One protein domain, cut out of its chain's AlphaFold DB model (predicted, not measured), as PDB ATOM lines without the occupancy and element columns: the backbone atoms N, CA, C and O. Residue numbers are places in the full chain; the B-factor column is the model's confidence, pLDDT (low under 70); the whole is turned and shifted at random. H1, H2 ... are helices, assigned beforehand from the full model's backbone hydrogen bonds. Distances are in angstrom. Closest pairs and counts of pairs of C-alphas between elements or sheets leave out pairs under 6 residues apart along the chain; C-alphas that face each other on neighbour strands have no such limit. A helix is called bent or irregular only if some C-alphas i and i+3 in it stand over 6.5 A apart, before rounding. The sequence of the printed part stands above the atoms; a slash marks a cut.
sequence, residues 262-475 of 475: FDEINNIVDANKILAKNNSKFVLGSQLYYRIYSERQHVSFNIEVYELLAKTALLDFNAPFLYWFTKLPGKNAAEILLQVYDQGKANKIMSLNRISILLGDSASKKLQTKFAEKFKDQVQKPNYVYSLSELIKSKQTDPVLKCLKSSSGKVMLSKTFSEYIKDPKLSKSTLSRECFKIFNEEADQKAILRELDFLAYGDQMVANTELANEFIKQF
ATOM      1  N   PHE A 262     -14.876  30.781  40.033       56.31
ATOM      2  CA  PHE A 262     -13.627  30.452  39.346       56.31
ATOM      3  C   PHE A 262     -13.116  31.568  38.422       56.31
ATOM      4  O   PHE A 262     -12.003  31.449  37.900       56.31
ATOM      5  N   ASP A 263     -13.891  32.647  38.251       60.28
ATOM      6  CA  ASP A 263     -13.534  33.777  37.385       60.28
ATOM      7  C   ASP A 263     -12.413  34.629  37.993       60.28
ATOM      8  O   ASP A 263     -11.521  35.091  37.280       60.28
ATOM      9  N   GLU A 264     -12.414  34.795  39.320       79.69
ATOM     10  CA  GLU A 264     -11.353  35.485  40.052       79.69
ATOM     11  C   GLU A 264     -10.601  34.518  40.969       79.69
ATOM     12  O   GLU A 264     -11.189  33.795  41.773       79.69
ATOM     13  N   ILE A 265      -9.268  34.538  40.910       83.88
ATOM     14  CA  ILE A 265      -8.441  33.606  41.684       83.88
ATOM     15  C   ILE A 265      -8.633  33.746  43.204       83.88
ATOM     16  O   ILE A 265      -8.529  32.756  43.931       83.88
ATOM     17  N   ASN A 266      -8.949  34.954  43.688       86.69
ATOM     18  CA  ASN A 266      -9.222  35.201  45.105       86.69
ATOM     19  C   ASN A 266     -10.545  34.560  45.549       86.69
ATOM     20  O   ASN A 266     -10.597  34.022  46.653       86.69
ATOM     21  N   ASN A 267     -11.552  34.490  44.671       84.12
ATOM     22  CA  ASN A 267     -12.816  33.811  44.967       84.12
ATOM     23  C   ASN A 267     -12.595  32.316  45.227       84.12
ATOM     24  O   ASN A 267     -13.176  31.769  46.157       84.12
ATOM     25  N   ILE A 268     -11.696  31.663  44.478       86.00
ATOM     26  CA  ILE A 268     -11.335  30.251  44.703       86.00
ATOM     27  C   ILE A 268     -10.678  30.068  46.081       86.00
ATOM     28  O   ILE A 268     -10.964  29.109  46.802       86.00
ATOM     29  N   VAL A 269      -9.793  30.992  46.466       86.44
ATOM     30  CA  VAL A 269      -9.127  30.962  47.775       86.44
ATOM     31  C   VAL A 269     -10.133  31.175  48.910       86.44
ATOM     32  O   VAL A 269     -10.091  30.450  49.906       86.44
ATOM     33  N   ASP A 270     -11.052  32.125  48.764       85.38
ATOM     34  CA  ASP A 270     -12.072  32.412  49.773       85.38
ATOM     35  C   ASP A 270     -13.122  31.299  49.864       85.38
ATOM     36  O   ASP A 270     -13.503  30.902  50.965       85.38
ATOM     37  N   ALA A 271     -13.490  30.688  48.736       84.12
ATOM     38  CA  ALA A 271     -14.317  29.485  48.703       84.12
ATOM     39  C   ALA A 271     -13.688  28.350  49.516       84.12
ATOM     40  O   ALA A 271     -14.361  27.702  50.320       84.12
ATOM     41  N   ASN A 272     -12.374  28.135  49.367       86.62
ATOM     42  CA  ASN A 272     -11.671  27.131  50.154       86.62
ATOM     43  C   ASN A 272     -11.764  27.413  51.662       86.62
ATOM     44  O   ASN A 272     -11.952  26.473  52.430       86.62
ATOM     45  N   LYS A 273     -11.641  28.679  52.090       82.94
ATOM     46  CA  LYS A 273     -11.785  29.063  53.508       82.94
ATOM     47  C   LYS A 273     -13.180  28.730  54.038       82.94
ATOM     48  O   LYS A 273     -13.301  28.112  55.087       82.94
ATOM     49  N   ILE A 274     -14.225  29.073  53.284       81.44
ATOM     50  CA  ILE A 274     -15.617  28.803  53.676       81.44
ATOM     51  C   ILE A 274     -15.859  27.294  53.842       81.44
ATOM     52  O   ILE A 274     -16.486  26.864  54.811       81.44
ATOM     53  N   LEU A 275     -15.338  26.478  52.922       79.56
ATOM     54  CA  LEU A 275     -15.536  25.025  52.936       79.56
ATOM     55  C   LEU A 275     -14.688  24.318  54.002       79.56
ATOM     56  O   LEU A 275     -15.131  23.363  54.646       79.56
ATOM     57  N   ALA A 276     -13.458  24.778  54.214       78.62
ATOM     58  CA  ALA A 276     -12.584  24.259  55.247       78.62
ATOM     59  C   ALA A 276     -12.964  24.897  56.586       78.62
ATOM     60  O   ALA A 276     -12.293  25.819  57.009       78.62
ATOM     61  N   LYS A 277     -14.006  24.394  57.266       65.50
ATOM     62  CA  LYS A 277     -14.606  24.897  58.533       65.50
ATOM     63  C   LYS A 277     -13.688  25.605  59.566       65.50
ATOM     64  O   LYS A 277     -14.194  26.414  60.332       65.50
ATOM     65  N   ASN A 278     -12.380  25.311  59.604       71.81
ATOM     66  CA  ASN A 278     -11.377  25.918  60.498       71.81
ATOM     67  C   ASN A 278     -10.229  26.664  59.767       71.81
ATOM     68  O   ASN A 278      -9.161  26.844  60.345       71.81
ATOM     69  N   ASN A 279     -10.371  26.996  58.482       67.44
ATOM     70  CA  ASN A 279      -9.353  27.566  57.581       67.44
ATOM     71  C   ASN A 279      -8.016  26.800  57.500       67.44
ATOM     72  O   ASN A 279      -7.048  27.278  56.916       67.44
ATOM     73  N   SER A 280      -7.942  25.594  58.062       77.62
ATOM     74  CA  SER A 280      -6.668  24.920  58.317       77.62
ATOM     75  C   SER A 280      -6.184  24.033  57.171       77.62
ATOM     76  O   SER A 280      -5.102  23.459  57.273       77.62
ATOM     77  N   LYS A 281      -7.003  23.811  56.133       87.75
ATOM     78  CA  LYS A 281      -6.705  22.871  55.042       87.75
ATOM     79  C   LYS A 281      -7.220  23.362  53.699       87.75
ATOM     80  O   LYS A 281      -8.253  24.020  53.608       87.75
ATOM     81  N   PHE A 282      -6.500  22.989  52.650       92.00
ATOM     82  CA  PHE A 282      -6.957  23.163  51.285       92.00
ATOM     83  C   PHE A 282      -7.752  21.925  50.861       92.00
ATOM     84  O   PHE A 282      -7.204  20.827  50.780       92.00
ATOM     85  N   VAL A 283      -9.054  22.093  50.644       89.81
ATOM     86  CA  VAL A 283     -10.023  21.005  50.429       89.81
ATOM     87  C   VAL A 283     -10.483  20.886  48.980       89.81
ATOM     88  O   VAL A 283     -11.051  19.868  48.602       89.81
ATOM     89  N   LEU A 284     -10.174  21.880  48.146       88.31
ATOM     90  CA  LEU A 284     -10.575  21.938  46.736       88.31
ATOM     91  C   LEU A 284      -9.755  21.024  45.798       88.31
ATOM     92  O   LEU A 284      -9.992  20.982  44.593       88.31
ATOM     93  N   GLY A 285      -8.792  20.270  46.335       90.88
ATOM     94  CA  GLY A 285      -8.017  19.279  45.584       90.88
ATOM     95  C   GLY A 285      -6.866  19.853  44.745       90.88
ATOM     96  O   GLY A 285      -6.713  21.058  44.553       90.88
ATOM     97  N   SER A 286      -6.001  18.971  44.238       91.94
ATOM     98  CA  SER A 286      -4.756  19.396  43.582       91.94
ATOM     99  C   SER A 286      -4.972  20.143  42.267       91.94
ATOM    100  O   SER A 286      -4.148  20.978  41.910       91.94
ATOM    101  N   GLN A 287      -6.050  19.854  41.538       90.94
ATOM    102  CA  GLN A 287      -6.342  20.494  40.254       90.94
ATOM    103  C   GLN A 287      -6.561  22.001  40.429       90.94
ATOM    104  O   GLN A 287      -5.868  22.801  39.799       90.94
ATOM    105  N   LEU A 288      -7.420  22.395  41.376       91.81
ATOM    106  CA  LEU A 288      -7.643  23.805  41.702       91.81
ATOM    107  C   LEU A 288      -6.410  24.470  42.317       91.81
ATOM    108  O   LEU A 288      -6.164  25.646  42.062       91.81
ATOM    109  N   TYR A 289      -5.560  23.724  43.029       95.81
ATOM    110  CA  TYR A 289      -4.262  24.256  43.449       95.81
ATOM    111  C   TYR A 289      -3.391  24.685  42.254       95.81
ATOM    112  O   TYR A 289      -2.790  25.759  42.287       95.81
ATOM    113  N   TYR A 290      -3.336  23.894  41.175       95.75
ATOM    114  CA  TYR A 290      -2.574  24.264  39.974       95.75
ATOM    115  C   TYR A 290      -3.167  25.476  39.244       95.75
ATOM    116  O   TYR A 290      -2.394  26.290  38.736       95.75
ATOM    117  N   ARG A 291      -4.495  25.661  39.264       93.50
ATOM    118  CA  ARG A 291      -5.136  26.908  38.806       93.50
ATOM    119  C   ARG A 291      -4.644  28.101  39.621       93.50
ATOM    120  O   ARG A 291      -4.087  29.029  39.040       93.50
ATOM    121  N   ILE A 292      -4.729  28.022  40.950       94.88
ATOM    122  CA  ILE A 292      -4.241  29.069  41.865       94.88
ATOM    123  C   ILE A 292      -2.764  29.376  41.616       94.88
ATOM    124  O   ILE A 292      -2.381  30.539  41.503       94.88
ATOM    125  N   TYR A 293      -1.926  28.351  41.463       97.25
ATOM    126  CA  TYR A 293      -0.504  28.558  41.209       97.25
ATOM    127  C   TYR A 293      -0.222  29.162  39.824       97.25
ATOM    128  O   TYR A 293       0.740  29.918  39.659       97.25
ATOM    129  N   SER A 294      -1.055  28.874  38.818       95.75
ATOM    130  CA  SER A 294      -0.908  29.449  37.475       95.75
ATOM    131  C   SER A 294      -1.068  30.976  37.469       95.75
ATOM    132  O   SER A 294      -0.345  31.671  36.753       95.75
ATOM    133  N   GLU A 295      -1.916  31.496  38.355       94.06
ATOM    134  CA  GLU A 295      -2.258  32.917  38.494       94.06
ATOM    135  C   GLU A 295      -1.784  33.507  39.825       94.06
ATOM    136  O   GLU A 295      -2.291  34.526  40.289       94.06
ATOM    137  N   ARG A 296      -0.780  32.882  40.443       95.81
ATOM    138  CA  ARG A 296      -0.302  33.193  41.796       95.81
ATOM    139  C   ARG A 296      -0.010  34.669  42.067       95.81
ATOM    140  O   ARG A 296      -0.181  35.134  43.187       95.81
ATOM    141  N   GLN A 297       0.390  35.418  41.041       92.12
ATOM    142  CA  GLN A 297       0.621  36.859  41.115       92.12
ATOM    143  C   GLN A 297      -0.629  37.704  41.405       92.12
ATOM    144  O   GLN A 297      -0.479  38.843  41.835       92.12
ATOM    145  N   HIS A 298      -1.825  37.163  41.175       91.44
ATOM    146  CA  HIS A 298      -3.109  37.828  41.404       91.44
ATOM    147  C   HIS A 298      -3.750  37.439  42.748       91.44
ATOM    148  O   HIS A 298      -4.777  38.003  43.122       91.44
ATOM    149  N   VAL A 299      -3.145  36.504  43.493       91.50
ATOM    150  CA  VAL A 299      -3.625  36.103  44.821       91.50
ATOM    151  C   VAL A 299      -3.196  37.133  45.864       91.50
ATOM    152  O   VAL A 299      -1.999  37.352  46.091       91.50
ATOM    153  N   SER A 300      -4.185  37.725  46.530       88.75
ATOM    154  CA  SER A 300      -4.000  38.733  47.572       88.75
ATOM    155  C   SER A 300      -3.134  38.201  48.710       88.75
ATOM    156  O   SER A 300      -3.347  37.098  49.218       88.75
ATOM    157  N   PHE A 301      -2.129  38.984  49.112       89.69
ATOM    158  CA  PHE A 301      -1.224  38.575  50.179       89.69
ATOM    159  C   PHE A 301      -1.937  38.559  51.531       89.69
ATOM    160  O   PHE A 301      -2.466  39.568  51.995       89.69
ATOM    161  N   ASN A 302      -1.892  37.403  52.178       91.81
ATOM    162  CA  ASN A 302      -2.305  37.187  53.551       91.81
ATOM    163  C   ASN A 302      -1.445  36.036  54.092       91.81
ATOM    164  O   ASN A 302      -1.307  35.012  53.417       91.81
ATOM    165  N   ILE A 303      -0.848  36.213  55.275       93.62
ATOM    166  CA  ILE A 303       0.103  35.247  55.846       93.62
ATOM    167  C   ILE A 303      -0.548  33.870  56.001       93.62
ATOM    168  O   ILE A 303       0.036  32.885  55.567       93.62
ATOM    169  N   GLU A 304      -1.773  33.801  56.525       92.19
ATOM    170  CA  GLU A 304      -2.498  32.541  56.731       92.19
ATOM    171  C   GLU A 304      -2.789  31.834  55.403       92.19
ATOM    172  O   GLU A 304      -2.619  30.623  55.289       92.19
ATOM    173  N   VAL A 305      -3.173  32.591  54.369       92.75
ATOM    174  CA  VAL A 305      -3.426  32.051  53.022       92.75
ATOM    175  C   VAL A 305      -2.147  31.504  52.399       92.75
ATOM    176  O   VAL A 305      -2.141  30.400  51.858       92.75
ATOM    177  N   TYR A 306      -1.060  32.268  52.451       96.00
ATOM    178  CA  TYR A 306       0.205  31.871  51.836       96.00
ATOM    179  C   TYR A 306       0.822  30.691  52.587       96.00
ATOM    180  O   TYR A 306       1.358  29.776  51.964       96.00
ATOM    181  N   GLU A 307       0.689  30.671  53.912       95.56
ATOM    182  CA  GLU A 307       1.104  29.558  54.755       95.56
ATOM    183  C   GLU A 307       0.291  28.302  54.437       95.56
ATOM    184  O   GLU A 307       0.878  27.239  54.234       95.56
ATOM    185  N   LEU A 308      -1.035  28.424  54.307       95.12
ATOM    186  CA  LEU A 308      -1.917  27.338  53.893       95.12
ATOM    187  C   LEU A 308      -1.506  26.770  52.528       95.12
ATOM    188  O   LEU A 308      -1.297  25.564  52.404       95.12
ATOM    189  N   LEU A 309      -1.352  27.623  51.512       96.75
ATOM    190  CA  LEU A 309      -1.007  27.198  50.154       96.75
ATOM    191  C   LEU A 309       0.394  26.573  50.088       96.75
ATOM    192  O   LEU A 309       0.564  25.528  49.458       96.75
ATOM    193  N   ALA A 310       1.384  27.149  50.779       96.62
ATOM    194  CA  ALA A 310       2.730  26.586  50.873       96.62
ATOM    195  C   ALA A 310       2.729  25.216  51.571       96.62
ATOM    196  O   ALA A 310       3.324  24.262  51.060       96.62
ATOM    197  N   LYS A 311       2.029  25.100  52.711       94.50
ATOM    198  CA  LYS A 311       1.878  23.843  53.457       94.50
ATOM    199  C   LYS A 311       1.204  22.785  52.604       94.50
ATOM    200  O   LYS A 311       1.765  21.708  52.454       94.50
ATOM    201  N   THR A 312       0.066  23.088  51.989       94.88
ATOM    202  CA  THR A 312      -0.653  22.147  51.122       94.88
ATOM    203  C   THR A 312       0.226  21.656  49.973       94.88
ATOM    204  O   THR A 312       0.287  20.459  49.685       94.88
ATOM    205  N   ALA A 313       0.968  22.549  49.329       95.44
ATOM    206  CA  ALA A 313       1.828  22.177  48.217       95.44
ATOM    207  C   ALA A 313       2.980  21.251  48.631       95.44
ATOM    208  O   ALA A 313       3.256  20.266  47.943       95.44
ATOM    209  N   LEU A 314       3.627  21.534  49.764       93.00
ATOM    210  CA  LEU A 314       4.736  20.740  50.295       93.00
ATOM    211  C   LEU A 314       4.274  19.428  50.937       93.00
ATOM    212  O   LEU A 314       4.850  18.369  50.676       93.00
ATOM    213  N   LEU A 315       3.254  19.495  51.790       90.56
ATOM    214  CA  LEU A 315       2.818  18.408  52.661       90.56
ATOM    215  C   LEU A 315       1.716  17.549  52.063       90.56
ATOM    216  O   LEU A 315       1.677  16.377  52.409       90.56
ATOM    217  N   ASP A 316       0.886  18.040  51.147       90.88
ATOM    218  CA  ASP A 316      -0.221  17.246  50.600       90.88
ATOM    219  C   ASP A 316       0.044  16.864  49.145       90.88
ATOM    220  O   ASP A 316       0.114  15.676  48.816       90.88
ATOM    221  N   PHE A 317       0.281  17.852  48.281       92.38
ATOM    222  CA  PHE A 317       0.253  17.646  46.829       92.38
ATOM    223  C   PHE A 317       1.614  17.390  46.180       92.38
ATOM    224  O   PHE A 317       1.658  16.899  45.051       92.38
ATOM    225  N   ASN A 318       2.726  17.680  46.868       92.44
ATOM    226  CA  ASN A 318       4.067  17.677  46.271       92.44
ATOM    227  C   ASN A 318       4.085  18.494  44.958       92.44
ATOM    228  O   ASN A 318       4.421  17.988  43.879       92.44
ATOM    229  N   ALA A 319       3.656  19.749  45.066       95.38
ATOM    230  CA  ALA A 319       3.441  20.700  43.978       95.38
ATOM    231  C   ALA A 319       4.397  21.911  44.101       95.38
ATOM    232  O   ALA A 319       5.050  22.048  45.136       95.38
ATOM    233  N   PRO A 320       4.516  22.773  43.071       97.56
ATOM    234  CA  PRO A 320       5.207  24.064  43.173       97.56
ATOM    235  C   PRO A 320       4.690  24.896  44.349       97.56
ATOM    236  O   PRO A 320       3.487  24.898  44.598       97.56
ATOM    237  N   PHE A 321       5.572  25.578  45.075       97.44
ATOM    238  CA  PHE A 321       5.228  26.259  46.331       97.44
ATOM    239  C   PHE A 321       6.096  27.483  46.641       97.44
ATOM    240  O   PHE A 321       5.743  28.263  47.530       97.44
ATOM    241  N   LEU A 322       7.225  27.661  45.943       96.81
ATOM    242  CA  LEU A 322       8.230  28.656  46.304       96.81
ATOM    243  C   LEU A 322       7.701  30.085  46.248       96.81
ATOM    244  O   LEU A 322       8.108  30.889  47.074       96.81
ATOM    245  N   TYR A 323       6.755  30.397  45.360       97.25
ATOM    246  CA  TYR A 323       6.166  31.736  45.298       97.25
ATOM    247  C   TYR A 323       5.476  32.152  46.604       97.25
ATOM    248  O   TYR A 323       5.594  33.300  47.028       97.25
ATOM    249  N   TRP A 324       4.742  31.230  47.234       97.31
ATOM    250  CA  TRP A 324       4.118  31.483  48.534       97.31
ATOM    251  C   TRP A 324       5.188  31.543  49.616       97.31
ATOM    252  O   TRP A 324       5.208  32.456  50.435       97.31
ATOM    253  N   PHE A 325       6.099  30.572  49.572       96.62
ATOM    254  CA  PHE A 325       7.106  30.335  50.592       96.62
ATOM    255  C   PHE A 325       8.109  31.483  50.731       96.62
ATOM    256  O   PHE A 325       8.415  31.878  51.850       96.62
ATOM    257  N   THR A 326       8.576  32.064  49.621       94.56
ATOM    258  CA  THR A 326       9.554  33.168  49.625       94.56
ATOM    259  C   THR A 326       8.994  34.468  50.204       94.56
ATOM    260  O   THR A 326       9.760  35.381  50.499       94.56
ATOM    261  N   LYS A 327       7.669  34.569  50.367       95.19
ATOM    262  CA  LYS A 327       6.970  35.747  50.898       95.19
ATOM    263  C   LYS A 327       6.521  35.591  52.352       95.19
ATOM    264  O   LYS A 327       5.950  36.528  52.907       95.19
ATOM    265  N   LEU A 328       6.728  34.422  52.956       95.88
ATOM    266  CA  LEU A 328       6.408  34.193  54.362       95.88
ATOM    267  C   LEU A 328       7.505  34.762  55.275       95.88
ATOM    268  O   LEU A 328       8.676  34.755  54.888       95.88
ATOM    269  N   PRO A 329       7.159  35.187  56.506       96.06
ATOM    270  CA  PRO A 329       8.156  35.459  57.540       96.06
ATOM    271  C   PRO A 329       9.054  34.238  57.782       96.06
ATOM    272  O   PRO A 329       8.585  33.095  57.705       96.06
ATOM    273  N   GLY A 330      10.326  34.462  58.134       95.00
ATOM    274  CA  GLY A 330      11.312  33.386  58.284       95.00
ATOM    275  C   GLY A 330      10.882  32.313  59.289       95.00
ATOM    276  O   GLY A 330      11.065  31.121  59.047       95.00
ATOM    277  N   LYS A 331      10.215  32.724  60.374       95.62
ATOM    278  CA  LYS A 331       9.663  31.818  61.390       95.62
ATOM    279  C   LYS A 331       8.611  30.863  60.810       95.62
ATOM    280  O   LYS A 331       8.750  29.652  60.974       95.62
ATOM    281  N   ASN A 332       7.600  31.385  60.110       95.81
ATOM    282  CA  ASN A 332       6.526  30.582  59.512       95.81
ATOM    283  C   ASN A 332       7.093  29.616  58.464       95.81
ATOM    284  O   ASN A 332       6.762  28.433  58.456       95.81
ATOM    285  N   ALA A 333       7.993  30.096  57.604       96.12
ATOM    286  CA  ALA A 333       8.652  29.263  56.604       96.12
ATOM    287  C   ALA A 333       9.496  28.138  57.242       96.12
ATOM    288  O   ALA A 333       9.421  26.991  56.794       96.12
ATOM    289  N   ALA A 334      10.245  28.419  58.314       96.56
ATOM    290  CA  ALA A 334      10.993  27.403  59.056       96.56
ATOM    291  C   ALA A 334      10.073  26.367  59.735       96.56
ATOM    292  O   ALA A 334      10.351  25.170  59.649       96.56
ATOM    293  N   GLU A 335       8.933  26.789  60.295       96.00
ATOM    294  CA  GLU A 335       7.950  25.879  60.906       96.00
ATOM    295  C   GLU A 335       7.353  24.899  59.882       96.00
ATOM    296  O   GLU A 335       7.187  23.713  60.174       96.00
ATOM    297  N   ILE A 336       7.077  25.353  58.652       95.62
ATOM    298  CA  ILE A 336       6.648  24.470  57.550       95.62
ATOM    299  C   ILE A 336       7.733  23.425  57.254       95.62
ATOM    300  O   ILE A 336       7.429  22.243  57.091       95.62
ATOM    301  N   LEU A 337       9.002  23.835  57.188       96.56
ATOM    302  CA  LEU A 337      10.115  22.922  56.919       96.56
ATOM    303  C   LEU A 337      10.296  21.888  58.032       96.56
ATOM    304  O   LEU A 337      10.559  20.722  57.730       96.56
ATOM    305  N   LEU A 338      10.103  22.284  59.290       95.94
ATOM    306  CA  LEU A 338      10.113  21.370  60.428       95.94
ATOM    307  C   LEU A 338       8.975  20.342  60.324       95.94
ATOM    308  O   LEU A 338       9.213  19.143  60.457       95.94
ATOM    309  N   GLN A 339       7.767  20.766  59.940       94.31
ATOM    310  CA  GLN A 339       6.656  19.838  59.677       94.31
ATOM    311  C   GLN A 339       6.977  18.853  58.542       94.31
ATOM    312  O   GLN A 339       6.657  17.667  58.641       94.31
ATOM    313  N   VAL A 340       7.652  19.304  57.477       94.69
ATOM    314  CA  VAL A 340       8.128  18.418  56.398       94.69
ATOM    315  C   VAL A 340       9.178  17.429  56.916       94.69
ATOM    316  O   VAL A 340       9.173  16.272  56.500       94.69
ATOM    317  N   TYR A 341      10.064  17.838  57.820       95.19
ATOM    318  CA  TYR A 341      11.045  16.944  58.438       95.19
ATOM    319  C   TYR A 341      10.394  15.870  59.324       95.19
ATOM    320  O   TYR A 341      10.820  14.708  59.305       95.19
ATOM    321  N   ASP A 342       9.360  16.241  60.078       91.25
ATOM    322  CA  ASP A 342       8.674  15.345  61.008       91.25
ATOM    323  C   ASP A 342       7.714  14.385  60.299       91.25
ATOM    324  O   ASP A 342       7.711  13.191  60.595       91.25
ATOM    325  N   GLN A 343       6.935  14.889  59.339       86.62
ATOM    326  CA  GLN A 343       5.785  14.187  58.752       86.62
ATOM    327  C   GLN A 343       5.952  13.877  57.252       86.62
ATOM    328  O   GLN A 343       5.125  13.188  56.646       86.62
ATOM    329  N   GLY A 344       6.999  14.400  56.612       79.69
ATOM    330  CA  GLY A 344       7.185  14.309  55.169       79.69
ATOM    331  C   GLY A 344       7.496  12.896  54.674       79.69
ATOM    332  O   GLY A 344       8.349  12.182  55.195       79.69
ATOM    333  N   LYS A 345       6.850  12.511  53.569       86.50
ATOM    334  CA  LYS A 345       7.269  11.362  52.751       86.50
ATOM    335  C   LYS A 345       8.582  11.685  52.018       86.50
ATOM    336  O   LYS A 345       8.934  12.851  51.845       86.50
ATOM    337  N   ALA A 346       9.282  10.661  51.524       85.94
ATOM    338  CA  ALA A 346      10.617  10.798  50.923       85.94
ATOM    339  C   ALA A 346      10.720  11.873  49.819       85.94
ATOM    340  O   ALA A 346      11.705  12.606  49.755       85.94
ATOM    341  N   ASN A 347       9.694  12.007  48.975       83.75
ATOM    342  CA  ASN A 347       9.629  13.032  47.930       83.75
ATOM    343  C   ASN A 347       9.536  14.464  48.486       83.75
ATOM    344  O   ASN A 347      10.135  15.368  47.918       83.75
ATOM    345  N   LYS A 348       8.838  14.658  49.609       89.06
ATOM    346  CA  LYS A 348       8.662  15.959  50.276       89.06
ATOM    347  C   LYS A 348       9.935  16.372  51.015       89.06
ATOM    348  O   LYS A 348      10.353  17.523  50.937       89.06
ATOM    349  N   ILE A 349      10.618  15.403  51.631       93.31
ATOM    350  CA  ILE A 349      11.932  15.617  52.259       93.31
ATOM    351  C   ILE A 349      12.986  16.033  51.221       93.31
ATOM    352  O   ILE A 349      13.900  16.794  51.531       93.31
ATOM    353  N   MET A 350      12.847  15.626  49.956       93.81
ATOM    354  CA  MET A 350      13.740  16.121  48.906       93.81
ATOM    355  C   MET A 350      13.621  17.641  48.701       93.81
ATOM    356  O   MET A 350      14.629  18.299  48.458       93.81
ATOM    357  N   SER A 351      12.423  18.219  48.840       94.12
ATOM    358  CA  SER A 351      12.240  19.677  48.801       94.12
ATOM    359  C   SER A 351      12.929  20.363  49.984       94.12
ATOM    360  O   SER A 351      13.579  21.387  49.789       94.12
ATOM    361  N   LEU A 352      12.878  19.760  51.179       96.06
ATOM    362  CA  LEU A 352      13.618  20.224  52.358       96.06
ATOM    363  C   LEU A 352      15.138  20.209  52.117       96.06
ATOM    364  O   LEU A 352      15.808  21.207  52.379       96.06
ATOM    365  N   ASN A 353      15.675  19.125  51.545       96.94
ATOM    366  CA  ASN A 353      17.088  19.057  51.162       96.94
ATOM    367  C   ASN A 353      17.459  20.207  50.221       96.94
ATOM    368  O   ASN A 353      18.437  20.910  50.464       96.94
ATOM    369  N   ARG A 354      16.662  20.423  49.167       96.31
ATOM    370  CA  ARG A 354      16.895  21.486  48.180       96.31
ATOM    371  C   ARG A 354      16.901  22.868  48.821       96.31
ATOM    372  O   ARG A 354      17.821  23.636  48.562       96.31
ATOM    373  N   ILE A 355      15.931  23.159  49.689       96.44
ATOM    374  CA  ILE A 355      15.874  24.436  50.406       96.44
ATOM    375  C   ILE A 355      17.086  24.607  51.319       96.44
ATOM    376  O   ILE A 355      17.701  25.665  51.292       96.44
ATOM    377  N   SER A 356      17.492  23.573  52.062       96.69
ATOM    378  CA  SER A 356      18.665  23.670  52.942       96.69
ATOM    379  C   SER A 356      19.951  24.026  52.184       96.69
ATOM    380  O   SER A 356      20.796  24.736  52.716       96.69
ATOM    381  N   ILE A 357      20.082  23.577  50.927       96.88
ATOM    382  CA  ILE A 357      21.202  23.933  50.047       96.88
ATOM    383  C   ILE A 357      21.114  25.398  49.609       96.88
ATOM    384  O   ILE A 357      22.136  26.076  49.586       96.88
ATOM    385  N   LEU A 358      19.913  25.897  49.295       96.44
ATOM    386  CA  LEU A 358      19.704  27.303  48.920       96.44
ATOM    387  C   LEU A 358      19.940  28.268  50.089       96.44
ATOM    388  O   LEU A 358      20.486  29.346  49.880       96.44
ATOM    389  N   LEU A 359      19.593  27.865  51.317       95.81
ATOM    390  CA  LEU A 359      19.857  28.634  52.542       95.81
ATOM    391  C   LEU A 359      21.347  28.663  52.930       95.81
ATOM    392  O   LEU A 359      21.751  29.479  53.758       95.81
ATOM    393  N   GLY A 360      22.169  27.792  52.337       94.12
ATOM    394  CA  GLY A 360      23.624  27.797  52.465       94.12
ATOM    395  C   GLY A 360      24.216  26.643  53.279       94.12
ATOM    396  O   GLY A 360      23.534  25.752  53.798       94.12
ATOM    397  N   ASP A 361      25.546  26.648  53.392       93.38
ATOM    398  CA  ASP A 361      26.312  25.536  53.968       93.38
ATOM    399  C   ASP A 361      25.985  25.277  55.445       93.38
ATOM    400  O   ASP A 361      25.912  24.123  55.869       93.38
ATOM    401  N   SER A 362      25.751  26.327  56.238       94.69
ATOM    402  CA  SER A 362      25.383  26.183  57.653       94.69
ATOM    403  C   SER A 362      24.037  25.472  57.819       94.69
ATOM    404  O   SER A 362      23.931  24.545  58.622       94.69
ATOM    405  N   ALA A 363      23.029  25.844  57.022       96.31
ATOM    406  CA  ALA A 363      21.699  25.237  57.062       96.31
ATOM    407  C   ALA A 363      21.730  23.769  56.602       96.31
ATOM    408  O   ALA A 363      21.215  22.884  57.287       96.31
ATOM    409  N   SER A 364      22.395  23.477  55.482       96.19
ATOM    410  CA  SER A 364      22.516  22.102  54.976       96.19
ATOM    411  C   SER A 364      23.305  21.175  55.913       96.19
ATOM    412  O   SER A 364      22.889  20.034  56.131       96.19
ATOM    413  N   LYS A 365      24.386  21.653  56.552       96.25
ATOM    414  CA  LYS A 365      25.116  20.897  57.594       96.25
ATOM    415  C   LYS A 365      24.272  20.657  58.844       96.25
ATOM    416  O   LYS A 365      24.324  19.570  59.427       96.25
ATOM    417  N   LYS A 366      23.472  21.646  59.249       97.44
ATOM    418  CA  LYS A 366      22.552  21.520  60.382       97.44
ATOM    419  C   LYS A 366      21.510  20.426  60.128       97.44
ATOM    420  O   LYS A 366      21.367  19.517  60.944       97.44
ATOM    421  N   LEU A 367      20.886  20.429  58.946       97.44
ATOM    422  CA  LEU A 367      19.958  19.375  58.529       97.44
ATOM    423  C   LEU A 367      20.639  17.996  58.446       97.44
ATOM    424  O   LEU A 367      20.074  16.998  58.891       97.44
ATOM    425  N   GLN A 368      21.867  17.927  57.920       97.06
ATOM    426  CA  GLN A 368      22.637  16.680  57.865       97.06
ATOM    427  C   GLN A 368      22.885  16.101  59.266       97.06
ATOM    428  O   GLN A 368      22.731  14.894  59.460       97.06
ATOM    429  N   THR A 369      23.210  16.954  60.241       96.56
ATOM    430  CA  THR A 369      23.379  16.561  61.649       96.56
ATOM    431  C   THR A 369      22.070  16.014  62.215       96.56
ATOM    432  O   THR A 369      22.049  14.922  62.778       96.56
ATOM    433  N   LYS A 370      20.943  16.689  61.951       96.19
ATOM    434  CA  LYS A 370      19.617  16.213  62.363       96.19
ATOM    435  C   LYS A 370      19.217  14.878  61.744       96.19
ATOM    436  O   LYS A 370      18.580  14.066  62.412       96.19
ATOM    437  N   PHE A 371      19.579  14.602  60.491       95.94
ATOM    438  CA  PHE A 371      19.375  13.266  59.919       95.94
ATOM    439  C   PHE A 371      20.297  12.216  60.535       95.94
ATOM    440  O   PHE A 371      19.867  11.078  60.727       95.94
ATOM    441  N   ALA A 372      21.544  12.571  60.852       93.81
ATOM    442  CA  ALA A 372      22.462  11.662  61.525       93.81
ATOM    443  C   ALA A 372      21.939  11.259  62.912       93.81
ATOM    444  O   ALA A 372      21.979  10.077  63.231       93.81
ATOM    445  N   GLU A 373      21.383  12.206  63.673       94.56
ATOM    446  CA  GLU A 373      20.722  11.956  64.961       94.56
ATOM    447  C   GLU A 373      19.468  11.080  64.808       94.56
ATOM    448  O   GLU A 373      19.358  10.045  65.465       94.56
ATOM    449  N   LYS A 374      18.543  11.455  63.909       93.25
ATOM    450  CA  LYS A 374      17.252  10.761  63.709       93.25
ATOM    451  C   LYS A 374      17.407   9.313  63.248       93.25
ATOM    452  O   LYS A 374      16.580   8.472  63.586       93.25
ATOM    453  N   PHE A 375      18.459   9.017  62.488       93.50
ATOM    454  CA  PHE A 375      18.710   7.693  61.916       93.50
ATOM    455  C   PHE A 375      20.002   7.054  62.440       93.50
ATOM    456  O   PHE A 375      20.616   6.256  61.731       93.50
ATOM    457  N   LYS A 376      20.445   7.411  63.654       92.56
ATOM    458  CA  LYS A 376      21.702   6.911  64.241       92.56
ATOM    459  C   LYS A 376      21.718   5.384  64.406       92.56
ATOM    460  O   LYS A 376      22.734   4.759  64.123       92.56
ATOM    461  N   ASP A 377      20.577   4.802  64.778       92.69
ATOM    462  CA  ASP A 377      20.433   3.371  65.083       92.69
ATOM    463  C   ASP A 377      20.005   2.542  63.854       92.69
ATOM    464  O   ASP A 377      19.788   1.335  63.947       92.69
ATOM    465  N   GLN A 378      19.863   3.174  62.682       92.06
ATOM    466  CA  GLN A 378      19.454   2.503  61.448       92.06
ATOM    467  C   GLN A 378      20.661   2.189  60.563       92.06
ATOM    468  O   GLN A 378      21.379   3.090  60.125       92.06
ATOM    469  N   VAL A 379      20.841   0.904  60.241       86.00
ATOM    470  CA  VAL A 379      21.926   0.424  59.365       86.00
ATOM    471  C   VAL A 379      21.756   0.947  57.934       86.00
ATOM    472  O   VAL A 379      22.702   1.462  57.342       86.00
ATOM    473  N   GLN A 380      20.539   0.863  57.388       90.75
ATOM    474  CA  GLN A 380      20.199   1.413  56.077       90.75
ATOM    475  C   GLN A 380      19.364   2.679  56.253       90.75
ATOM    476  O   GLN A 380      18.223   2.627  56.710       90.75
ATOM    477  N   LYS A 381      19.938   3.824  55.880       92.00
ATOM    478  CA  LYS A 381      19.259   5.118  55.988       92.00
ATOM    479  C   LYS A 381      18.361   5.359  54.771       92.00
ATOM    480  O   LYS A 381      18.626   4.824  53.693       92.00
ATOM    481  N   PRO A 382      17.325   6.200  54.890       92.56
ATOM    482  CA  PRO A 382      16.521   6.590  53.739       92.56
ATOM    483  C   PRO A 382      17.349   7.284  52.644       92.56
ATOM    484  O   PRO A 382      18.237   8.086  52.936       92.56
ATOM    485  N   ASN A 383      16.997   7.053  51.373       93.12
ATOM    486  CA  ASN A 383      17.742   7.570  50.212       93.12
ATOM    487  C   ASN A 383      17.972   9.090  50.234       93.12
ATOM    488  O   ASN A 383      19.035   9.556  49.831       93.12
ATOM    489  N   TYR A 384      17.018   9.869  50.752       93.94
ATOM    490  CA  TYR A 384      17.144  11.327  50.829       93.94
ATOM    491  C   TYR A 384      18.283  11.798  51.753       93.94
ATOM    492  O   TYR A 384      18.785  12.904  51.562       93.94
ATOM    493  N   VAL A 385      18.737  10.980  52.711       94.88
ATOM    494  CA  VAL A 385      19.888  11.300  53.578       94.88
ATOM    495  C   VAL A 385      21.191  11.244  52.777       94.88
ATOM    496  O   VAL A 385      22.045  12.132  52.879       94.88
ATOM    497  N   TYR A 386      21.326  10.227  51.922       94.88
ATOM    498  CA  TYR A 386      22.449  10.122  50.993       94.88
ATOM    499  C   TYR A 386      22.385  11.229  49.940       94.88
ATOM    500  O   TYR A 386      23.395  11.883  49.696       94.88
ATOM    501  N   SER A 387      21.196  11.523  49.401       95.25
ATOM    502  CA  SER A 387      21.015  12.622  48.447       95.25
ATOM    503  C   SER A 387      21.441  13.977  49.020       95.25
ATOM    504  O   SER A 387      22.117  14.726  48.325       95.25
ATOM    505  N   LEU A 388      21.122  14.292  50.284       96.94
ATOM    506  CA  LEU A 388      21.615  15.521  50.922       96.94
ATOM    507  C   LEU A 388      23.148  15.549  50.973       96.94
ATOM    508  O   LEU A 388      23.767  16.558  50.647       96.94
ATOM    509  N   SER A 389      23.766  14.429  51.344       95.94
ATOM    510  CA  SER A 389      25.225  14.327  51.439       95.94
ATOM    511  C   SER A 389      25.910  14.502  50.079       95.94
ATOM    512  O   SER A 389      26.962  15.134  49.996       95.94
ATOM    513  N   GLU A 390      25.314  13.978  49.006       96.38
ATOM    514  CA  GLU A 390      25.775  14.208  47.633       96.38
ATOM    515  C   GLU A 390      25.629  15.675  47.215       96.38
ATOM    516  O   GLU A 390      26.552  16.233  46.623       96.38
ATOM    517  N   LEU A 391      24.501  16.314  47.549       96.50
ATOM    518  CA  LEU A 391      24.269  17.730  47.259       96.50
ATOM    519  C   LEU A 391      25.298  18.622  47.964       96.50
ATOM    520  O   LEU A 391      25.860  19.509  47.326       96.50
ATOM    521  N   ILE A 392      25.603  18.356  49.240       96.25
ATOM    522  CA  ILE A 392      26.618  19.096  50.010       96.25
ATOM    523  C   ILE A 392      28.006  18.965  49.361       96.25
ATOM    524  O   ILE A 392      28.700  19.969  49.204       96.25
ATOM    525  N   LYS A 393      28.394  17.751  48.942       95.81
ATOM    526  CA  LYS A 393      29.704  17.455  48.325       95.81
ATOM    527  C   LYS A 393      29.836  17.916  46.869       95.81
ATOM    528  O   LYS A 393      30.938  17.887  46.322       95.81
ATOM    529  N   SER A 394      28.733  18.286  46.222       95.19
ATOM    530  CA  SER A 394      28.727  18.711  44.823       95.19
ATOM    531  C   SER A 394      29.628  19.929  44.600       95.19
ATOM    532  O   SER A 394      29.553  20.908  45.343       95.19
ATOM    533  N   LYS A 395      30.433  19.887  43.530       93.94
ATOM    534  CA  LYS A 395      31.288  21.002  43.079       93.94
ATOM    535  C   LYS A 395      30.532  22.057  42.255       93.94
ATOM    536  O   LYS A 395      31.156  22.985  41.753       93.94
ATOM    537  N   GLN A 396      29.220  21.896  42.067       94.88
ATOM    538  CA  GLN A 396      28.390  22.877  41.368       94.88
ATOM    539  C   GLN A 396      28.378  24.199  42.146       94.88
ATOM    540  O   GLN A 396      28.045  24.207  43.331       94.88
ATOM    541  N   THR A 397      28.751  25.294  41.485       92.25
ATOM    542  CA  THR A 397      28.909  26.618  42.105       92.25
ATOM    543  C   THR A 397      27.606  27.405  42.146       92.25
ATOM    544  O   THR A 397      27.382  28.147  43.096       92.25
ATOM    545  N   ASP A 398      26.736  27.224  41.152       94.81
ATOM    546  CA  ASP A 398      25.417  27.851  41.133       94.81
ATOM    547  C   ASP A 398      24.480  27.156  42.145       94.81
ATOM    548  O   ASP A 398      24.242  25.948  42.012       94.81
ATOM    549  N   PRO A 399      23.936  27.864  43.155       94.19
ATOM    550  CA  PRO A 399      23.125  27.247  44.208       94.19
ATOM    551  C   PRO A 399      21.845  26.570  43.702       94.19
ATOM    552  O   PRO A 399      21.451  25.529  44.237       94.19
ATOM    553  N   VAL A 400      21.209  27.121  42.662       95.94
ATOM    554  CA  VAL A 400      19.965  26.587  42.087       95.94
ATOM    555  C   VAL A 400      20.258  25.315  41.296       95.94
ATOM    556  O   VAL A 400      19.606  24.286  41.491       95.94
ATOM    557  N   LEU A 401      21.303  25.317  40.464       96.56
ATOM    558  CA  LEU A 401      21.755  24.107  39.772       96.56
ATOM    559  C   LEU A 401      22.257  23.043  40.756       96.56
ATOM    560  O   LEU A 401      22.027  21.848  40.538       96.56
ATOM    561  N   LYS A 402      22.915  23.467  41.846       96.31
ATOM    562  CA  LYS A 402      23.403  22.582  42.911       96.31
ATOM    563  C   LYS A 402      22.234  21.870  43.571       96.31
ATOM    564  O   LYS A 402      22.256  20.644  43.620       96.31
ATOM    565  N   CYS A 403      21.200  22.594  44.011       95.56
ATOM    566  CA  CYS A 403      20.044  21.992  44.681       95.56
ATOM    567  C   CYS A 403      19.251  21.055  43.746       95.56
ATOM    568  O   CYS A 403      18.783  19.998  44.173       95.56
ATOM    569  N   LEU A 404      19.180  21.366  42.448       95.69
ATOM    570  CA  LEU A 404      18.535  20.524  41.436       95.69
ATOM    571  C   LEU A 404      19.397  19.350  40.939       95.69
ATOM    572  O   LEU A 404      18.935  18.591  40.082       95.69
ATOM    573  N   LYS A 405      20.633  19.187  41.441       94.81
ATOM    574  CA  LYS A 405      21.610  18.178  40.981       94.81
ATOM    575  C   LYS A 405      21.701  18.135  39.445       94.81
ATOM    576  O   LYS A 405      21.651  17.070  38.837       94.81
ATOM    577  N   SER A 406      21.761  19.307  38.815       94.62
ATOM    578  CA  SER A 406      21.682  19.455  37.356       94.62
ATOM    579  C   SER A 406      22.803  20.340  36.802       94.62
ATOM    580  O   SER A 406      23.523  21.020  37.540       94.62
ATOM    581  N   SER A 407      22.975  20.303  35.481       94.00
ATOM    582  CA  SER A 407      23.893  21.168  34.739       94.00
ATOM    583  C   SER A 407      23.128  22.274  34.013       94.00
ATOM    584  O   SER A 407      21.944  22.136  33.701       94.00
ATOM    585  N   SER A 408      23.818  23.371  33.710       93.31
ATOM    586  CA  SER A 408      23.250  24.528  33.007       93.31
ATOM    587  C   SER A 408      22.704  24.183  31.614       93.31
ATOM    588  O   SER A 408      21.751  24.812  31.159       93.31
ATOM    589  N   GLY A 409      23.274  23.171  30.952       93.69
ATOM    590  CA  GLY A 409      22.875  22.715  29.618       93.69
ATOM    591  C   GLY A 409      21.696  21.736  29.580       93.69
ATOM    592  O   GLY A 409      21.275  21.367  28.488       93.69
ATOM    593  N   LYS A 410      21.151  21.296  30.727       95.75
ATOM    594  CA  LYS A 410      19.980  20.403  30.751       95.75
ATOM    595  C   LYS A 410      18.793  21.095  30.073       95.75
ATOM    596  O   LYS A 410      18.439  22.209  30.456       95.75
ATOM    597  N   VAL A 411      18.186  20.434  29.087       94.88
ATOM    598  CA  VAL A 411      17.016  20.942  28.352       94.88
ATOM    599  C   VAL A 411      15.726  20.476  29.025       94.88
ATOM    600  O   VAL A 411      15.594  19.316  29.410       94.88
ATOM    601  N   MET A 412      14.765  21.386  29.147       94.56
ATOM    602  CA  MET A 412      13.431  21.180  29.694       94.56
ATOM    603  C   MET A 412      12.459  22.124  28.982       94.56
ATOM    604  O   MET A 412      12.738  23.312  28.865       94.56
ATOM    605  N   LEU A 413      11.331  21.605  28.480       91.94
ATOM    606  CA  LEU A 413      10.314  22.402  27.767       91.94
ATOM    607  C   LEU A 413      10.911  23.288  26.647       91.94
ATOM    608  O   LEU A 413      10.574  24.463  26.507       91.94
ATOM    609  N   SER A 414      11.824  22.704  25.863       91.69
ATOM    610  CA  SER A 414      12.529  23.349  24.740       91.69
ATOM    611  C   SER A 414      13.514  24.463  25.118       91.69
ATOM    612  O   SER A 414      13.985  25.184  24.238       91.69
ATOM    613  N   LYS A 415      13.848  24.608  26.405       95.75
ATOM    614  CA  LYS A 415      14.800  25.599  26.918       95.75
ATOM    615  C   LYS A 415      15.815  24.963  27.856       95.75
ATOM    616  O   LYS A 415      15.536  23.969  28.516       95.75
ATOM    617  N   THR A 416      17.018  25.512  27.908       96.75
ATOM    618  CA  THR A 416      18.050  25.073  28.850       96.75
ATOM    619  C   THR A 416      17.806  25.648  30.244       96.75
ATOM    620  O   THR A 416      17.203  26.708  30.408       96.75
ATOM    621  N   PHE A 417      18.331  24.983  31.272       96.62
ATOM    622  CA  PHE A 417      18.311  25.508  32.640       96.62
ATOM    623  C   PHE A 417      18.989  26.885  32.727       96.62
ATOM    624  O   PHE A 417      18.493  27.772  33.412       96.62
ATOM    625  N   SER A 418      20.076  27.087  31.976       95.12
ATOM    626  CA  SER A 418      20.771  28.376  31.856       95.12
ATOM    627  C   SER A 418      19.866  29.490  31.322       95.12
ATOM    628  O   SER A 418      19.890  30.598  31.849       95.12
ATOM    629  N   GLU A 419      19.049  29.209  30.300       96.62
ATOM    630  CA  GLU A 419      18.086  30.185  29.768       96.62
ATOM    631  C   GLU A 419      17.038  30.570  30.818       96.62
ATOM    632  O   GLU A 419      16.748  31.754  30.975       96.62
ATOM    633  N   TYR A 420      16.515  29.605  31.582       96.75
ATOM    634  CA  TYR A 420      15.540  29.888  32.639       96.75
ATOM    635  C   TYR A 420      16.111  30.686  33.811       96.75
ATOM    636  O   TYR A 420      15.418  31.552  34.339       96.75
ATOM    637  N   ILE A 421      17.354  30.410  34.213       93.75
ATOM    638  CA  ILE A 421      18.022  31.140  35.302       93.75
ATOM    639  C   ILE A 421      18.322  32.583  34.877       93.75
ATOM    640  O   ILE A 421      18.162  33.508  35.668       93.75
ATOM    641  N   LYS A 422      18.735  32.794  33.621       94.44
ATOM    642  CA  LYS A 422      19.064  34.130  33.098       94.44
ATOM    643  C   LYS A 422      17.838  35.001  32.831       94.44
ATOM    644  O   LYS A 422      17.961  36.222  32.877       94.44
ATOM    645  N   ASP A 423      16.681  34.400  32.554       94.81
ATOM    646  CA  ASP A 423      15.429  35.116  32.309       94.81
ATOM    647  C   ASP A 423      14.319  34.682  33.293       94.81
ATOM    648  O   ASP A 423      13.527  33.773  33.008       94.81
ATOM    649  N   PRO A 424      14.193  35.379  34.441       89.56
ATOM    650  CA  PRO A 424      13.133  35.116  35.410       89.56
ATOM    651  C   PRO A 424      11.715  35.308  34.856       89.56
ATOM    652  O   PRO A 424      10.768  34.730  35.389       89.56
ATOM    653  N   LYS A 425      11.516  36.133  33.817       93.69
ATOM    654  CA  LYS A 425      10.187  36.298  33.205       93.69
ATOM    655  C   LYS A 425       9.830  35.058  32.397       93.69
ATOM    656  O   LYS A 425       8.690  34.593  32.474       93.69
ATOM    657  N   LEU A 426      10.794  34.491  31.671       96.19
ATOM    658  CA  LEU A 426      10.616  33.253  30.917       96.19
ATOM    659  C   LEU A 426      10.261  32.080  31.837       96.19
ATOM    660  O   LEU A 426       9.289  31.370  31.572       96.19
ATOM    661  N   SER A 427      11.004  31.885  32.928       95.38
ATOM    662  CA  SER A 427      10.742  30.789  33.869       95.38
ATOM    663  C   SER A 427       9.381  30.939  34.555       95.38
ATOM    664  O   SER A 427       8.594  29.992  34.562       95.38
ATOM    665  N   LYS A 428       9.034  32.142  35.037       96.38
ATOM    666  CA  LYS A 428       7.747  32.409  35.708       96.38
ATOM    667  C   LYS A 428       6.536  32.292  34.782       96.38
ATOM    668  O   LYS A 428       5.528  31.725  35.205       96.38
ATOM    669  N   SER A 429       6.624  32.804  33.552       96.12
ATOM    670  CA  SER A 429       5.538  32.713  32.562       96.12
ATOM    671  C   SER A 429       5.349  31.286  32.050       96.12
ATOM    672  O   SER A 429       4.215  30.821  31.944       96.12
ATOM    673  N   THR A 430       6.445  30.552  31.819       97.00
ATOM    674  CA  THR A 430       6.378  29.123  31.479       97.00
ATOM    675  C   THR A 430       5.731  28.339  32.615       97.00
ATOM    676  O   THR A 430       4.828  27.549  32.365       97.00
ATOM    677  N   LEU A 431       6.119  28.602  33.867       97.19
ATOM    678  CA  LEU A 431       5.532  27.940  35.032       97.19
ATOM    679  C   LEU A 431       4.024  28.186  35.126       97.19
ATOM    680  O   LEU A 431       3.272  27.234  35.300       97.19
ATOM    681  N   SER A 432       3.574  29.431  34.932       96.31
ATOM    682  CA  SER A 432       2.144  29.757  34.878       96.31
ATOM    683  C   SER A 432       1.410  28.975  33.791       96.31
ATOM    684  O   SER A 432       0.406  28.324  34.078       96.31
ATOM    685  N   ARG A 433       1.932  28.985  32.559       96.50
ATOM    686  CA  ARG A 433       1.311  28.298  31.421       96.50
ATOM    687  C   ARG A 433       1.206  26.794  31.651       96.50
ATOM    688  O   ARG A 433       0.156  26.211  31.415       96.50
ATOM    689  N   GLU A 434       2.280  26.158  32.101       96.81
ATOM    690  CA  GLU A 434       2.276  24.708  32.283       96.81
ATOM    691  C   GLU A 434       1.468  24.280  33.527       96.81
ATOM    692  O   GLU A 434       0.832  23.231  33.491       96.81
ATOM    693  N   CYS A 435       1.388  25.098  34.589       96.38
ATOM    694  CA  CYS A 435       0.422  24.879  35.675       96.38
ATOM    695  C   CYS A 435      -1.027  24.927  35.165       96.38
ATOM    696  O   CYS A 435      -1.830  24.078  35.546       96.38
ATOM    697  N   PHE A 436      -1.349  25.876  34.280       92.62
ATOM    698  CA  PHE A 436      -2.685  25.987  33.695       92.62
ATOM    699  C   PHE A 436      -3.046  24.767  32.834       92.62
ATOM    700  O   PHE A 436      -4.163  24.264  32.919       92.62
ATOM    701  N   LYS A 437      -2.083  24.198  32.098       93.69
ATOM    702  CA  LYS A 437      -2.289  22.928  31.381       93.69
ATOM    703  C   LYS A 437      -2.585  21.751  32.309       93.69
ATOM    704  O   LYS A 437      -3.420  20.923  31.969       93.69
ATOM    705  N   ILE A 438      -1.927  21.662  33.472       92.69
ATOM    706  CA  ILE A 438      -2.264  20.625  34.466       92.69
ATOM    707  C   ILE A 438      -3.686  20.824  34.995       92.69
ATOM    708  O   ILE A 438      -4.405  19.849  35.187       92.69
ATOM    709  N   PHE A 439      -4.098  22.073  35.221       90.88
ATOM    710  CA  PHE A 439      -5.469  22.377  35.627       90.88
ATOM    711  C   PHE A 439      -6.500  21.923  34.578       90.88
ATOM    712  O   PHE A 439      -7.472  21.270  34.949       90.88
ATOM    713  N   ASN A 440      -6.248  22.179  33.291       88.56
ATOM    714  CA  ASN A 440      -7.101  21.736  32.179       88.56
ATOM    715  C   ASN A 440      -6.959  20.241  31.827       88.56
ATOM    716  O   ASN A 440      -7.527  19.800  30.832       88.56
ATOM    717  N   GLU A 441      -6.176  19.471  32.589       89.81
ATOM    718  CA  GLU A 441      -5.884  18.052  32.320       89.81
ATOM    719  C   GLU A 441      -5.194  17.790  30.964       89.81
ATOM    720  O   GLU A 441      -5.164  16.671  30.459       89.81
ATOM    721  N   GLU A 442      -4.555  18.812  30.391       87.69
ATOM    722  CA  GLU A 442      -3.801  18.725  29.135       87.69
ATOM    723  C   GLU A 442      -2.386  18.141  29.338       87.69
ATOM    724  O   GLU A 442      -1.711  17.773  28.375       87.69
ATOM    725  N   ALA A 443      -1.900  18.073  30.587       86.50
ATOM    726  CA  ALA A 443      -0.580  17.548  30.940       86.50
ATOM    727  C   ALA A 443      -0.521  16.989  32.377       86.50
ATOM    728  O   ALA A 443      -1.236  17.447  33.261       86.50
ATOM    729  N   ASP A 444       0.415  16.066  32.646       85.56
ATOM    730  CA  ASP A 444       0.680  15.519  33.998       85.56
ATOM    731  C   ASP A 444       2.164  15.628  34.418       85.56
ATOM    732  O   ASP A 444       2.691  14.893  35.252       85.56
ATOM    733  N   GLN A 445       2.896  16.587  33.847       87.81
ATOM    734  CA  GLN A 445       4.340  16.749  34.064       87.81
ATOM    735  C   GLN A 445       4.694  17.441  35.402       87.81
ATOM    736  O   GLN A 445       5.541  18.331  35.469       87.81
ATOM    737  N   LYS A 446       4.087  17.012  36.516       91.00
ATOM    738  CA  LYS A 446       4.227  17.638  37.850       91.00
ATOM    739  C   LYS A 446       5.677  17.718  38.344       91.00
ATOM    740  O   LYS A 446       6.041  18.642  39.067       91.00
ATOM    741  N   ALA A 447       6.526  16.757  37.966       91.38
ATOM    742  CA  ALA A 447       7.950  16.768  38.314       91.38
ATOM    743  C   ALA A 447       8.726  17.906  37.651       91.38
ATOM    744  O   ALA A 447       9.519  18.564  38.323       91.38
ATOM    745  N   ILE A 448       8.439  18.165  36.376       93.75
ATOM    746  CA  ILE A 448       9.034  19.253  35.598       93.75
ATOM    747  C   ILE A 448       8.643  20.600  36.207       93.75
ATOM    748  O   ILE A 448       9.505  21.449  36.404       93.75
ATOM    749  N   LEU A 449       7.377  20.770  36.614       95.69
ATOM    750  CA  LEU A 449       6.929  22.012  37.254       95.69
ATOM    751  C   LEU A 449       7.641  22.297  38.569       95.69
ATOM    752  O   LEU A 449       7.956  23.448  38.844       95.69
ATOM    753  N   ARG A 450       7.925  21.266  39.375       94.94
ATOM    754  CA  ARG A 450       8.715  21.447  40.598       94.94
ATOM    755  C   ARG A 450      10.129  21.920  40.281       94.94
ATOM    756  O   ARG A 450      10.614  22.804  40.964       94.94
ATOM    757  N   GLU A 451      10.800  21.354  39.276       95.69
ATOM    758  CA  GLU A 451      12.133  21.839  38.871       95.69
ATOM    759  C   GLU A 451      12.069  23.281  38.355       95.69
ATOM    760  O   GLU A 451      12.881  24.111  38.757       95.69
ATOM    761  N   LEU A 452      11.061  23.600  37.540       96.88
ATOM    762  CA  LEU A 452      10.837  24.946  37.022       96.88
ATOM    763  C   LEU A 452      10.519  25.965  38.128       96.88
ATOM    764  O   LEU A 452      10.946  27.108  38.025       96.88
ATOM    765  N   ASP A 453       9.841  25.554  39.201       97.56
ATOM    766  CA  ASP A 453       9.595  26.390  40.383       97.56
ATOM    767  C   ASP A 453      10.910  26.831  41.040       97.56
ATOM    768  O   ASP A 453      11.110  28.016  41.309       97.56
ATOM    769  N   PHE A 454      11.856  25.900  41.214       96.88
ATOM    770  CA  PHE A 454      13.199  26.207  41.721       96.88
ATOM    771  C   PHE A 454      13.999  27.090  40.756       96.88
ATOM    772  O   PHE A 454      14.710  27.979  41.212       96.88
ATOM    773  N   LEU A 455      13.866  26.899  39.441       96.75
ATOM    774  CA  LEU A 455      14.495  27.792  38.458       96.75
ATOM    775  C   LEU A 455      13.875  29.201  38.461       96.75
ATOM    776  O   LEU A 455      14.558  30.160  38.118       96.75
ATOM    777  N   ALA A 456      12.597  29.336  38.826       96.00
ATOM    778  CA  ALA A 456      11.866  30.604  38.798       96.00
ATOM    779  C   ALA A 456      12.002  31.449  40.076       96.00
ATOM    780  O   ALA A 456      11.861  32.674  40.004       96.00
ATOM    781  N   TYR A 457      12.202  30.799  41.227       95.88
ATOM    782  CA  TYR A 457      12.181  31.443  42.550       95.88
ATOM    783  C   TYR A 457      13.327  31.028  43.477       95.88
ATOM    784  O   TYR A 457      13.435  31.555  44.584       95.88
ATOM    785  N   GLY A 458      14.165  30.067  43.083       94.56
ATOM    786  CA  GLY A 458      15.241  29.560  43.933       94.56
ATOM    787  C   GLY A 458      16.294  30.616  44.266       94.56
ATOM    788  O   GLY A 458      16.865  30.572  45.348       94.56
ATOM    789  N   ASP A 459      16.499  31.595  43.387       92.69
ATOM    790  CA  ASP A 459      17.365  32.757  43.603       92.69
ATOM    791  C   ASP A 459      16.912  33.615  44.794       92.69
ATOM    792  O   ASP A 459      17.748  34.069  45.566       92.69
ATOM    793  N   GLN A 460      15.600  33.761  45.008       92.69
ATOM    794  CA  GLN A 460      15.030  34.524  46.132       92.69
ATOM    795  C   GLN A 460      15.298  33.878  47.496       92.69
ATOM    796  O   GLN A 460      15.181  34.525  48.536       92.69
ATOM    797  N   MET A 461      15.628  32.588  47.497       89.62
ATOM    798  CA  MET A 461      15.989  31.839  48.697       89.62
ATOM    799  C   MET A 461      17.479  31.958  49.015       89.62
ATOM    800  O   MET A 461      17.869  31.856  50.181       89.62
ATOM    801  N   VAL A 462      18.309  32.158  47.987       89.19
ATOM    802  CA  VAL A 462      19.747  32.347  48.156       89.19
ATOM    803  C   VAL A 462      19.965  33.643  48.933       89.19
ATOM    804  O   VAL A 462      19.473  34.697  48.550       89.19
ATOM    805  N   ALA A 463      20.708  33.556  50.036       67.50
ATOM    806  CA  ALA A 463      20.995  34.675  50.938       67.50
ATOM    807  C   ALA A 463      19.792  35.244  51.725       67.50
ATOM    808  O   ALA A 463      19.905  36.326  52.303       67.50
ATOM    809  N   ASN A 464      18.680  34.505  51.851       88.44
ATOM    810  CA  ASN A 464      17.645  34.834  52.835       88.44
ATOM    811  C   ASN A 464      18.151  34.519  54.260       88.44
ATOM    812  O   ASN A 464      17.998  33.409  54.775       88.44
ATOM    813  N   THR A 465      18.811  35.501  54.880       89.50
ATOM    814  CA  THR A 465      19.468  35.368  56.190       89.50
ATOM    815  C   THR A 465      18.478  35.185  57.336       89.50
ATOM    816  O   THR A 465      18.755  34.408  58.247       89.50
ATOM    817  N   GLU A 466      17.315  35.839  57.281       93.75
ATOM    818  CA  GLU A 466      16.253  35.691  58.282       93.75
ATOM    819  C   GLU A 466      15.774  34.237  58.356       93.75
ATOM    820  O   GLU A 466      15.810  33.616  59.420       93.75
ATOM    821  N   LEU A 467      15.404  33.661  57.209       94.62
ATOM    822  CA  LEU A 467      14.967  32.274  57.139       94.62
ATOM    823  C   LEU A 467      16.097  31.297  57.471       94.62
ATOM    824  O   LEU A 467      15.856  30.309  58.157       94.62
ATOM    825  N   ALA A 468      17.332  31.553  57.031       94.62
ATOM    826  CA  ALA A 468      18.465  30.698  57.383       94.62
ATOM    827  C   ALA A 468      18.695  30.648  58.905       94.62
ATOM    828  O   ALA A 468      18.932  29.570  59.454       94.62
ATOM    829  N   ASN A 469      18.567  31.784  59.597       95.69
ATOM    830  CA  ASN A 469      18.707  31.862  61.051       95.69
ATOM    831  C   ASN A 469      17.574  31.127  61.780       95.69
ATOM    832  O   ASN A 469      17.850  30.318  62.668       95.69
ATOM    833  N   GLU A 470      16.315  31.353  61.395       97.12
ATOM    834  CA  GLU A 470      15.171  30.642  61.987       97.12
ATOM    835  C   GLU A 470      15.216  29.136  61.684       97.12
ATOM    836  O   GLU A 470      14.946  28.322  62.565       97.12
ATOM    837  N   PHE A 471      15.665  28.740  60.488       96.44
ATOM    838  CA  PHE A 471      15.905  27.339  60.144       96.44
ATOM    839  C   PHE A 471      16.942  26.698  61.073       96.44
ATOM    840  O   PHE A 471      16.687  25.646  61.648       96.44
ATOM    841  N   ILE A 472      18.104  27.335  61.261       96.00
ATOM    842  CA  ILE A 472      19.179  26.815  62.124       96.00
ATOM    843  C   ILE A 472      18.760  26.760  63.598       96.00
ATOM    844  O   ILE A 472      19.280  25.934  64.343       96.00
ATOM    845  N   LYS A 473      17.863  27.649  64.025       94.75
ATOM    846  CA  LYS A 473      17.332  27.691  65.390       94.75
ATOM    847  C   LYS A 473      16.324  26.571  65.664       94.75
ATOM    848  O   LYS A 473      16.270  26.087  66.790       94.75
ATOM    849  N   GLN A 474      15.508  26.207  64.673       92.19
ATOM    850  CA  GLN A 474      14.473  25.176  64.817       92.19
ATOM    851  C   GLN A 474      14.996  23.752  64.595       92.19
ATOM    852  O   GLN A 474      14.556  22.824  65.275       92.19
ATOM    853  N   PHE A 475      15.916  23.582  63.645       92.31
ATOM    854  CA  PHE A 475      16.657  22.337  63.436       92.31
ATOM    855  C   PHE A 475      17.839  22.262  64.396       92.31
ATOM    856  O   PHE A 475      18.422  21.168  64.538       92.31
TER     857      PHE A 475
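AT A GLANCE: This is residues 262 to 475 of the 475 residues of the protein "DUF3644 domain-containing protein" of Flavobacterium caeni (UniProt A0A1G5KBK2). Two groups of helices make up most of the domain, joined through the short helices H4 and H9 and through H3: on one side an up-and-down bundle of H5, H6, H7, H8 and H13, each running against the one before it in the chain, and on the other the long helical hairpin of H11 and H12, with H2 packed on H11. H4 and H12 lie nearest the middle, H3 packs on H5 and H4, H9 bridges H6 and H12, and H1 lies at the far end beyond H2. The printed part has 214 residues with thirteen named helices, H1 to H13 in order along the chain, and no named strand; the class is all helix. It is compact, with a radius of gyration of the C-alphas of 17.0 A, and rounded, spanning 50 by 42 by 31 A.

HOW THE PARTS SIT: Start at the longest helix, H11, residues 424 to 439. It forms a helical hairpin with H12, residues 446 to 460, at a shallow tilt of 30 degrees; their closest C-alphas, of Ser 427 and Ala 456, are 5.1 A apart. H2, residues 285 to 294, touches H11 at a shallow tilt of 30 degrees, opposite ways, closest at the C-alphas of Ser 294 and Ser 432, 4.0 A. H1, residues 265 to 275, forms a hairpin with H2 but only just touches it, with 3 pairs of C-alphas within 8 A, the closest those of Ile 265 and Ile 292 at 6.2 A. H10, residues 417 to 422, touches H12 at its residues 455 to 456 alone, closest at the C-alphas of Ile 421 and Leu 455, 5.8 A. Residues 453 to 458 of H12 touch H4, residues 322 to 325, closest at the C-alphas of Leu 322 and Tyr 457, 6.1 A. Residues 454 to 459 of H12 touch H9, residues 399 to 403, closest at the C-alphas of Val 400 and Gly 458, 5.9 A. From H9 go to the hub, H6, residues 346 to 358, which touches five helices; its residues 353 to 358 touch H9, closest at the C-alphas of Arg 354 and Cys 403, 4.7 A. H8, residues 383 to 393, touches H6 at a shallow tilt of 16 degrees, the same way, with the C-alphas of Asn 353 and Leu 388 closest at 5.7 A. H7, residues 361 to 374, forms hairpins with H6 and H8; the closest C-alphas of H7 and H8 are those of Phe 371 and Val 385, 6.7 A. H5, residues 330 to 343, forms a hairpin with H6 at 33 degrees, a shallow tilt only just short of steep. H13, residues 465 to 474, touches H5 at a steep tilt of 41 degrees, closest at the C-alphas of Gly 330 and Leu 467, 4.0 A. H3, residues 303 to 317, touches H5 at a shallow tilt of 25 degrees, closest at the C-alphas of Lys 311 and Ile 336, 6.3 A. H1 and H7 are apart. Every O i to N i+4 pair is within hydrogen-bond range in H1, H2, H5, H7, H8, H9, H10, H11 and H13; in H3 it is 10 of 11, in H6 8 of 9 and in H12 9 of 11, and H4 is too short for such a pair.

IN THESE COORDINATES: Find C-alpha 424 at (13.133, 35.116, 35.410); from there H11 runs 22.5 A to C-alpha 439 at (-5.469, 22.377, 35.627). H12 is 21.7 A long and irregular, with C-alphas 456 and 459 7.6 A apart. H5 measures 20.0 A, H7 19.9 A, H3 19.8 A and H6 18.9 A. H1 begins at C-alpha 265, (-8.441, 33.606, 41.684).

THE WHOLE: The two C-alphas farthest apart, those of Asp 263 and Val 379, are 53.4 A apart. The printed part has no cut and ends at residue 475, the chain's last. The one long link, residues 404 to 416, joins H9 to H10. The mean pLDDT of the printed part is 92.4; residues 262 to 263, 277, 279 and 463 are under 70.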